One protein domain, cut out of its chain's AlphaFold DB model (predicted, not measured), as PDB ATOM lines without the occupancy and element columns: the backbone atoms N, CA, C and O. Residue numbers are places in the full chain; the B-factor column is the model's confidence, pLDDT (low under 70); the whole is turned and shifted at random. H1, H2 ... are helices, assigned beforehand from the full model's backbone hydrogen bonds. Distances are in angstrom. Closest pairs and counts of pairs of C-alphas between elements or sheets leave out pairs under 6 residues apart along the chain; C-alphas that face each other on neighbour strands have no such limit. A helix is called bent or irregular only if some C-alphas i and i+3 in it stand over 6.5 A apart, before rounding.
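What this domain is: This is residues 4 to 63 of the 71 residues of an uncharacterized protein of Pseudomonas sp. NFPP04 (UniProt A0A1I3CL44). Four helices make a small rounded frame: H3 at one side packs on H1 and H4, and H2, the longest, lies at the opposite side, near H1 but touching no other helix. Residues 32 to 37, at the far end of H2 and just after it, stick out. The 60 printed residues hold four named helices, H1, H2, H3 and H4 in chain order, and no named strand; the class is all helix. The whole is compact, with a radius of gyration of the C-alphas of 10.8 A, and rounded, spanning 26 by 25 by 20 A.

Where its parts are: Find C-alpha 7 at (-39.572, -21.934, 5.025); from there H1, residues 7 to 17, runs 15.0 A. H1 is irregular, but only just: C-alphas 14 and 17 are 6.52 A apart. Next comes H2, residues 24 to 35, 16.9 A long, beginning at C-alpha 24 (-48.077, -37.587, 0.377). H3, residues 43 to 50, runs 10.6 A, and H4, residues 55 to 62, runs 9.8 A to C-alpha 62 at (-52.375, -25.820, -6.800).

How they stand to each other: Look first at Ser 7 and Val 45, the closest C-alphas of H1 and H3, 5.4 A apart; these helices touch at a steep tilt of 39 degrees, the same way. H1 and H2 are near each other, with 7 pairs of C-alphas within 10 A. H2 and H4 are apart. H3 and H4 touch at a steep tilt of 65 degrees, opposite ways, the closest C-alphas being those of Ala 50 and Thr 57, 5.2 A apart. H1 and H4 are close but not clearly touching; their closest C-alphas, of Lys 14 and Leu 56, are 7.4 A apart. In H1, H2, H3 and H4 every O i to N i+4 pair is within hydrogen-bond range.

The domain as a whole: The C-alphas of Val 22 and Val 43 are the two farthest apart, at 27.9 A. The printed part has no cut and no long link; H3 to H4 is tight. The mean pLDDT of the printed part is 88.6, and residues 60 to 63 are under 70.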
ATOM      1  N   LEU A   4     -46.404 -21.867  14.205       92.88
ATOM      2  CA  LEU A   4     -45.981 -21.146  13.008       92.88
ATOM      3  C   LEU A   4     -44.843 -21.905  12.336       92.88
ATOM      4  O   LEU A   4     -43.863 -22.246  12.995       92.88
ATOM      5  N   LEU A   5     -44.989 -22.166  11.039       93.69
ATOM      6  CA  LEU A   5     -43.990 -22.860  10.234       93.69
ATOM      7  C   LEU A   5     -43.186 -21.855   9.408       93.69
ATOM      8  O   LEU A   5     -43.755 -20.961   8.773       93.69
ATOM      9  N   ASP A   6     -41.868 -22.025   9.397       95.31
ATOM     10  CA  ASP A   6     -40.950 -21.282   8.542       95.31
ATOM     11  C   ASP A   6     -40.623 -22.053   7.249       95.31
ATOM     12  O   ASP A   6     -40.960 -23.231   7.087       95.31
ATOM     13  N   SER A   7     -39.949 -21.375   6.322       93.12
ATOM     14  CA  SER A   7     -39.572 -21.934   5.025       93.12
ATOM     15  C   SER A   7     -38.670 -23.161   5.158       93.12
ATOM     16  O   SER A   7     -38.922 -24.166   4.495       93.12
ATOM     17  N   ASN A   8     -37.659 -23.125   6.036       95.25
ATOM     18  CA  ASN A   8     -36.721 -24.235   6.196       95.25
ATOM     19  C   ASN A   8     -37.420 -25.472   6.743       95.25
ATOM     20  O   ASN A   8     -37.150 -26.560   6.247       95.25
ATOM     21  N   THR A   9     -38.355 -25.328   7.687       94.62
ATOM     22  CA  THR A   9     -39.151 -26.464   8.181       94.62
ATOM     23  C   THR A   9     -39.836 -27.215   7.029       94.62
ATOM     24  O   THR A   9     -39.801 -28.446   6.979       94.62
ATOM     25  N   LEU A  10     -40.413 -26.494   6.065       94.31
ATOM     26  CA  LEU A  10     -41.093 -27.094   4.912       94.31
ATOM     27  C   LEU A  10     -40.107 -27.614   3.851       94.31
ATOM     28  O   LEU A  10     -40.292 -28.710   3.320       94.31
ATOM     29  N   ILE A  11     -39.035 -26.876   3.566       94.19
ATOM     30  CA  ILE A  11     -38.008 -27.274   2.592       94.19
ATOM     31  C   ILE A  11     -37.276 -28.540   3.055       94.19
ATOM     32  O   ILE A  11     -37.108 -29.479   2.274       94.19
ATOM     33  N   GLU A  12     -36.872 -28.597   4.321       96.00
ATOM     34  CA  GLU A  12     -36.174 -29.741   4.910       96.00
ATOM     35  C   GLU A  12     -37.085 -30.965   4.999       96.00
ATOM     36  O   GLU A  12     -36.656 -32.072   4.660       96.00
ATOM     37  N   ALA A  13     -38.361 -30.774   5.359       95.19
ATOM     38  CA  ALA A  13     -39.358 -31.838   5.293       95.19
ATOM     39  C   ALA A  13     -39.426 -32.430   3.880       95.19
ATOM     40  O   ALA A  13     -39.268 -33.637   3.728       95.19
ATOM     41  N   LYS A  14     -39.564 -31.597   2.841       93.88
ATOM     42  CA  LYS A  14     -39.629 -32.051   1.441       93.88
ATOM     43  C   LYS A  14     -38.349 -32.756   0.988       93.88
ATOM     44  O   LYS A  14     -38.423 -33.784   0.324       93.88
ATOM     45  N   ASN A  15     -37.184 -32.207   1.325       94.88
ATOM     46  CA  ASN A  15     -35.904 -32.679   0.795       94.88
ATOM     47  C   ASN A  15     -35.353 -33.919   1.512       94.88
ATOM     48  O   ASN A  15     -34.612 -34.676   0.889       94.88
ATOM     49  N   ARG A  16     -35.650 -34.116   2.806       95.31
ATOM     50  CA  ARG A  16     -34.968 -35.143   3.617       95.31
ATOM     51  C   ARG A  16     -35.865 -36.249   4.145       95.31
ATOM     52  O   ARG A  16     -35.461 -37.406   4.119       95.31
ATOM     53  N   TYR A  17     -37.042 -35.906   4.659       93.81
ATOM     54  CA  TYR A  17     -37.824 -36.836   5.488       93.81
ATOM     55  C   TYR A  17     -39.159 -37.227   4.852       93.81
ATOM     56  O   TYR A  17     -39.593 -38.369   4.946       93.81
ATOM     57  N   TYR A  18     -39.797 -36.276   4.178       94.56
ATOM     58  CA  TYR A  18     -41.167 -36.349   3.692       94.56
ATOM     59  C   TYR A  18     -41.234 -35.850   2.249       94.56
ATOM     60  O   TYR A  18     -41.967 -34.914   1.931       94.56
ATOM     61  N   ALA A  19     -40.464 -36.467   1.354       92.38
ATOM     62  CA  ALA A  19     -40.590 -36.197  -0.076       92.38
ATOM     63  C   ALA A  19     -42.045 -36.405  -0.530       92.38
ATOM     64  O   ALA A  19     -42.678 -37.393  -0.156       92.38
ATOM     65  N   MET A  20     -42.585 -35.484  -1.332       88.06
ATOM     66  CA  MET A  20     -44.015 -35.458  -1.684       88.06
ATOM     67  C   MET A  20     -44.486 -36.715  -2.426       88.06
ATOM     68  O   MET A  20     -45.605 -37.173  -2.214       88.06
ATOM     69  N   THR A  21     -43.614 -37.311  -3.240       89.94
ATOM     70  CA  THR A  21     -43.873 -38.564  -3.967       89.94
ATOM     71  C   THR A  21     -43.810 -39.807  -3.080       89.94
ATOM     72  O   THR A  21     -44.404 -40.828  -3.415       89.94
ATOM     73  N   VAL A  22     -43.107 -39.732  -1.947       92.06
ATOM     74  CA  VAL A  22     -42.883 -40.860  -1.030       92.06
ATOM     75  C   VAL A  22     -43.864 -40.826   0.141       92.06
ATOM     76  O   VAL A  22     -44.381 -41.861   0.551       92.06
ATOM     77  N   CYS A  23     -44.148 -39.637   0.678       92.75
ATOM     78  CA  CYS A  23     -45.011 -39.439   1.839       92.75
ATOM     79  C   CYS A  23     -46.070 -38.346   1.584       92.75
ATOM     80  O   CYS A  23     -46.065 -37.300   2.238       92.75
ATOM     81  N   PRO A  24     -47.024 -38.566   0.662       90.31
ATOM     82  CA  PRO A  24     -48.077 -37.587   0.377       90.31
ATOM     83  C   PRO A  24     -48.997 -37.334   1.585       90.31
ATOM     84  O   PRO A  24     -49.543 -36.241   1.735       90.31
ATOM     85  N   GLY A  25     -49.137 -38.318   2.485       91.62
ATOM     86  CA  GLY A  25     -49.963 -38.208   3.692       91.62
ATOM     87  C   GLY A  25     -49.504 -37.110   4.657       91.62
ATOM     88  O   GLY A  25     -50.346 -36.432   5.240       91.62
ATOM     89  N   TYR A  26     -48.192 -36.876   4.775       93.50
ATOM     90  CA  TYR A  26     -47.649 -35.783   5.589       93.50
ATOM     91  C   TYR A  26     -48.140 -34.417   5.087       93.50
ATOM     92  O   TYR A  26     -48.630 -33.595   5.858       93.50
ATOM     93  N   TRP A  27     -48.082 -34.201   3.774       91.31
ATOM     94  CA  TRP A  27     -48.500 -32.945   3.151       91.31
ATOM     95  C   TRP A  27     -50.014 -32.750   3.194       91.31
ATOM     96  O   TRP A  27     -50.481 -31.648   3.476       91.31
ATOM     97  N   ALA A  28     -50.787 -33.824   3.009       90.62
ATOM     98  CA  ALA A  28     -52.231 -33.792   3.220       90.62
ATOM     99  C   ALA A  28     -52.585 -33.408   4.668       90.62
ATOM    100  O   ALA A  28     -53.482 -32.594   4.887       90.62
ATOM    101  N   TRP A  29     -51.851 -33.934   5.650       93.31
ATOM    102  CA  TRP A  29     -52.047 -33.588   7.057       93.31
ATOM    103  C   TRP A  29     -51.716 -32.118   7.347       93.31
ATOM    104  O   TRP A  29     -52.515 -31.446   7.997       93.31
ATOM    105  N   ILE A  30     -50.610 -31.584   6.814       91.88
ATOM    106  CA  ILE A  30     -50.271 -30.151   6.921       91.88
ATOM    107  C   ILE A  30     -51.434 -29.286   6.409       91.88
ATOM    108  O   ILE A  30     -51.873 -28.360   7.090       91.88
ATOM    109  N   LEU A  31     -52.013 -29.622   5.254       88.94
ATOM    110  CA  LEU A  31     -53.166 -28.890   4.720       88.94
ATOM    111  C   LEU A  31     -54.392 -28.968   5.644       88.94
ATOM    112  O   LEU A  31     -55.052 -27.951   5.867       88.94
ATOM    113  N   GLN A  32     -54.682 -30.137   6.218       91.50
ATOM    114  CA  GLN A  32     -55.786 -30.311   7.168       91.50
ATOM    115  C   GLN A  32     -55.592 -29.486   8.448       91.50
ATOM    116  O   GLN A  32     -56.526 -28.826   8.898       91.50
ATOM    117  N   GLN A  33     -54.386 -29.473   9.023       92.12
ATOM    118  CA  GLN A  33     -54.108 -28.684  10.229       92.12
ATOM    119  C   GLN A  33     -54.163 -27.181   9.960       92.12
ATOM    120  O   GLN A  33     -54.602 -26.408  10.812       92.12
ATOM    121  N   HIS A  34     -53.751 -26.765   8.761       88.75
ATOM    122  CA  HIS A  34     -53.889 -25.383   8.331       88.75
ATOM    123  C   HIS A  34     -55.372 -24.991   8.223       88.75
ATOM    124  O   HIS A  34     -55.772 -23.934   8.705       88.75
ATOM    125  N   GLN A  35     -56.218 -25.846   7.633       88.56
ATOM    126  CA  GLN A  35     -57.672 -25.627   7.576       88.56
ATOM    127  C   GLN A  35     -58.315 -25.567   8.969       88.56
ATOM    128  O   GLN A  35     -59.254 -24.803   9.175       88.56
ATOM    129  N   ALA A  36     -57.784 -26.326   9.928       92.31
ATOM    130  CA  ALA A  36     -58.204 -26.289  11.327       92.31
ATOM    131  C   ALA A  36     -57.671 -25.071  12.112       92.31
ATOM    132  O   ALA A  36     -57.989 -24.926  13.289       92.31
ATOM    133  N   LEU A  37     -56.881 -24.185  11.485       90.38
ATOM    134  CA  LEU A  37     -56.231 -23.026  12.116       90.38
ATOM    135  C   LEU A  37     -55.274 -23.387  13.269       90.38
ATOM    136  O   LEU A  37     -55.010 -22.545  14.137       90.38
ATOM    137  N   GLU A  38     -54.740 -24.612  13.272       94.44
ATOM    138  CA  GLU A  38     -53.737 -25.070  14.244       94.44
ATOM    139  C   GLU A  38     -52.305 -24.768  13.783       94.44
ATOM    140  O   GLU A  38     -51.415 -24.594  14.618       94.44
ATOM    141  N   ILE A  39     -52.079 -24.643  12.471       93.69
ATOM    142  CA  ILE A  39     -50.790 -24.222  11.909       93.69
ATOM    143  C   ILE A  39     -50.959 -23.096  10.889       93.69
ATOM    144  O   ILE A  39     -51.957 -23.044  10.172       93.69
ATOM    145  N   ALA A  40     -49.970 -22.210  10.801       91.62
ATOM    146  CA  ALA A  40     -49.922 -21.139   9.808       91.62
ATOM    147  C   ALA A  40     -48.473 -20.755   9.466       91.62
ATOM    148  O   ALA A  40     -47.524 -21.209  10.103       91.62
ATOM    149  N   SER A  41     -48.308 -19.875   8.481       92.56
ATOM    150  CA  SER A  41     -47.030 -19.248   8.130       92.56
ATOM    151  C   SER A  41     -47.248 -17.776   7.798       92.56
ATOM    152  O   SER A  41     -48.346 -17.365   7.424       92.56
ATOM    153  N   ILE A  42     -46.194 -16.974   7.915       90.44
ATOM    154  CA  ILE A  42     -46.247 -15.546   7.590       90.44
ATOM    155  C   ILE A  42     -46.094 -15.297   6.085       90.44
ATOM    156  O   ILE A  42     -45.517 -16.102   5.352       90.44
ATOM    157  N   VAL A  43     -46.559 -14.135   5.625       89.38
ATOM    158  CA  VAL A  43     -46.490 -13.734   4.210       89.38
ATOM    159  C   VAL A  43     -45.074 -13.843   3.612       89.38
ATOM    160  O   VAL A  43     -44.965 -14.386   2.511       89.38
ATOM    161  N   PRO A  44     -43.985 -13.424   4.293       91.62
ATOM    162  CA  PRO A  44     -42.628 -13.601   3.770       91.62
ATOM    163  C   PRO A  44     -42.250 -15.056   3.464       91.62
ATOM    164  O   PRO A  44     -41.650 -15.307   2.424       91.62
ATOM    165  N   VAL A  45     -42.660 -16.010   4.309       90.50
ATOM    166  CA  VAL A  45     -42.406 -17.449   4.107       90.50
ATOM    167  C   VAL A  45     -43.101 -17.931   2.836       90.50
ATOM    168  O   VAL A  45     -42.488 -18.578   1.993       90.50
ATOM    169  N   ARG A  46     -44.363 -17.535   2.624       88.44
ATOM    170  CA  ARG A  46     -45.071 -17.840   1.371       88.44
ATOM    171  C   ARG A  46     -44.331 -17.284   0.155       88.44
ATOM    172  O   ARG A  46     -44.198 -17.987  -0.841       88.44
ATOM    173  N   VAL A  47     -43.889 -16.027   0.216       89.44
ATOM    174  CA  VAL A  47     -43.176 -15.373  -0.895       89.44
ATOM    175  C   VAL A  47     -41.860 -16.085  -1.201       89.44
ATOM    176  O   VAL A  47     -41.527 -16.252  -2.369       89.44
ATOM    177  N   GLU A  48     -41.124 -16.515  -0.180       91.50
ATOM    178  CA  GLU A  48     -39.891 -17.282  -0.344       91.50
ATOM    179  C   GLU A  48     -40.152 -18.627  -1.033       91.50
ATOM    180  O   GLU A  48     -39.544 -18.915  -2.061       91.50
ATOM    181  N   LEU A  49     -41.109 -19.410  -0.529       90.31
ATOM    182  CA  LEU A  49     -41.427 -20.727  -1.085       90.31
ATOM    183  C   LEU A  49     -42.026 -20.652  -2.502       90.31
ATOM    184  O   LEU A  49     -41.810 -21.545  -3.322       90.31
ATOM    185  N   ALA A  50     -42.741 -19.570  -2.820       88.62
ATOM    186  CA  ALA A  50     -43.283 -19.323  -4.154       88.62
ATOM    187  C   ALA A  50     -42.209 -18.984  -5.205       88.62
ATOM    188  O   ALA A  50     -42.484 -19.086  -6.396       88.62
ATOM    189  N   ARG A  51     -40.997 -18.583  -4.791       90.06
ATOM    190  CA  ARG A  51     -39.857 -18.356  -5.701       90.06
ATOM    191  C   ARG A  51     -39.146 -19.647  -6.109       90.06
ATOM    192  O   ARG A  51     -38.270 -19.596  -6.969       90.06
ATOM    193  N   GLY A  52     -39.478 -20.772  -5.475       85.62
ATOM    194  CA  GLY A  52     -38.999 -22.083  -5.899       85.62
ATOM    195  C   GLY A  52     -39.553 -22.484  -7.271       85.62
ATOM    196  O   GLY A  52     -40.366 -21.784  -7.869       85.62
ATOM    197  N   ASN A  53     -39.096 -23.624  -7.781       84.81
ATOM    198  CA  ASN A  53     -39.576 -24.195  -9.043       84.81
ATOM    199  C   ASN A  53     -39.750 -25.713  -8.913       84.81
ATOM    200  O   ASN A  53     -39.241 -26.488  -9.722       84.81
ATOM    201  N   ASP A  54     -40.377 -26.137  -7.821       85.06
ATOM    202  CA  ASP A  54     -40.505 -27.543  -7.454       85.06
ATOM    203  C   ASP A  54     -41.918 -27.893  -6.970       85.06
ATOM    204  O   ASP A  54     -42.821 -27.053  -6.932       85.06
ATOM    205  N   ASP A  55     -42.101 -29.155  -6.584       80.56
ATOM    206  CA  ASP A  55     -43.381 -29.695  -6.127       80.56
ATOM    207  C   ASP A  55     -43.951 -28.949  -4.910       80.56
ATOM    208  O   ASP A  55     -45.169 -28.862  -4.761       80.56
ATOM    209  N   LEU A  56     -43.105 -28.362  -4.055       84.62
ATOM    210  CA  LEU A  56     -43.566 -27.566  -2.919       84.62
ATOM    211  C   LEU A  56     -44.119 -26.222  -3.389       84.62
ATOM    212  O   LEU A  56     -45.187 -25.813  -2.930       84.62
ATOM    213  N   THR A  57     -43.459 -25.574  -4.347       85.69
ATOM    214  CA  THR A  57     -44.017 -24.393  -5.015       85.69
ATOM    215  C   THR A  57     -45.336 -24.735  -5.705       85.69
ATOM    216  O   THR A  57     -46.335 -24.047  -5.500       85.69
ATOM    217  N   GLN A  58     -45.392 -25.841  -6.449       80.81
ATOM    218  CA  GLN A  58     -46.617 -26.271  -7.120       80.81
ATOM    219  C   GLN A  58     -47.733 -26.599  -6.120       80.81
ATOM    220  O   GLN A  58     -48.886 -26.259  -6.369       80.81
ATOM    221  N   CYS A  59     -47.419 -27.199  -4.971       75.44
ATOM    222  CA  CYS A  59     -48.380 -27.467  -3.901       75.44
ATOM    223  C   CYS A  59     -48.971 -26.167  -3.336       75.44
ATOM    224  O   CYS A  59     -50.185 -26.076  -3.150       75.44
ATOM    225  N   LEU A  60     -48.148 -25.136  -3.127       69.75
ATOM    226  CA  LEU A  60     -48.615 -23.813  -2.695       69.75
ATOM    227  C   LEU A  60     -49.489 -23.113  -3.748       69.75
ATOM    228  O   LEU A  60     -50.350 -22.315  -3.390       69.75
ATOM    229  N   LEU A  61     -49.280 -23.401  -5.035       60.72
ATOM    230  CA  LEU A  61     -50.028 -22.797  -6.144       60.72
ATOM    231  C   LEU A  61     -51.300 -23.579  -6.526       60.72
ATOM    232  O   LEU A  61     -52.282 -22.984  -6.963       60.72
ATOM    233  N   THR A  62     -51.287 -24.909  -6.383       51.09
ATOM    234  CA  THR A  62     -52.375 -25.820  -6.800       51.09
ATOM    235  C   THR A  62     -53.473 -25.899  -5.751       51.09
ATOM    236  O   THR A  62     -54.656 -26.013  -6.074       51.09
ATOM    237  N   VAL A  63     -53.109 -25.774  -4.477       49.91
ATOM    238  CA  VAL A  63     -54.084 -25.403  -3.465       49.91
ATOM    239  C   VAL A  63     -54.404 -23.936  -3.749       49.91
ATOM    240  O   VAL A  63     -53.508 -23.102  -3.668       49.91
TER     241      VAL A  63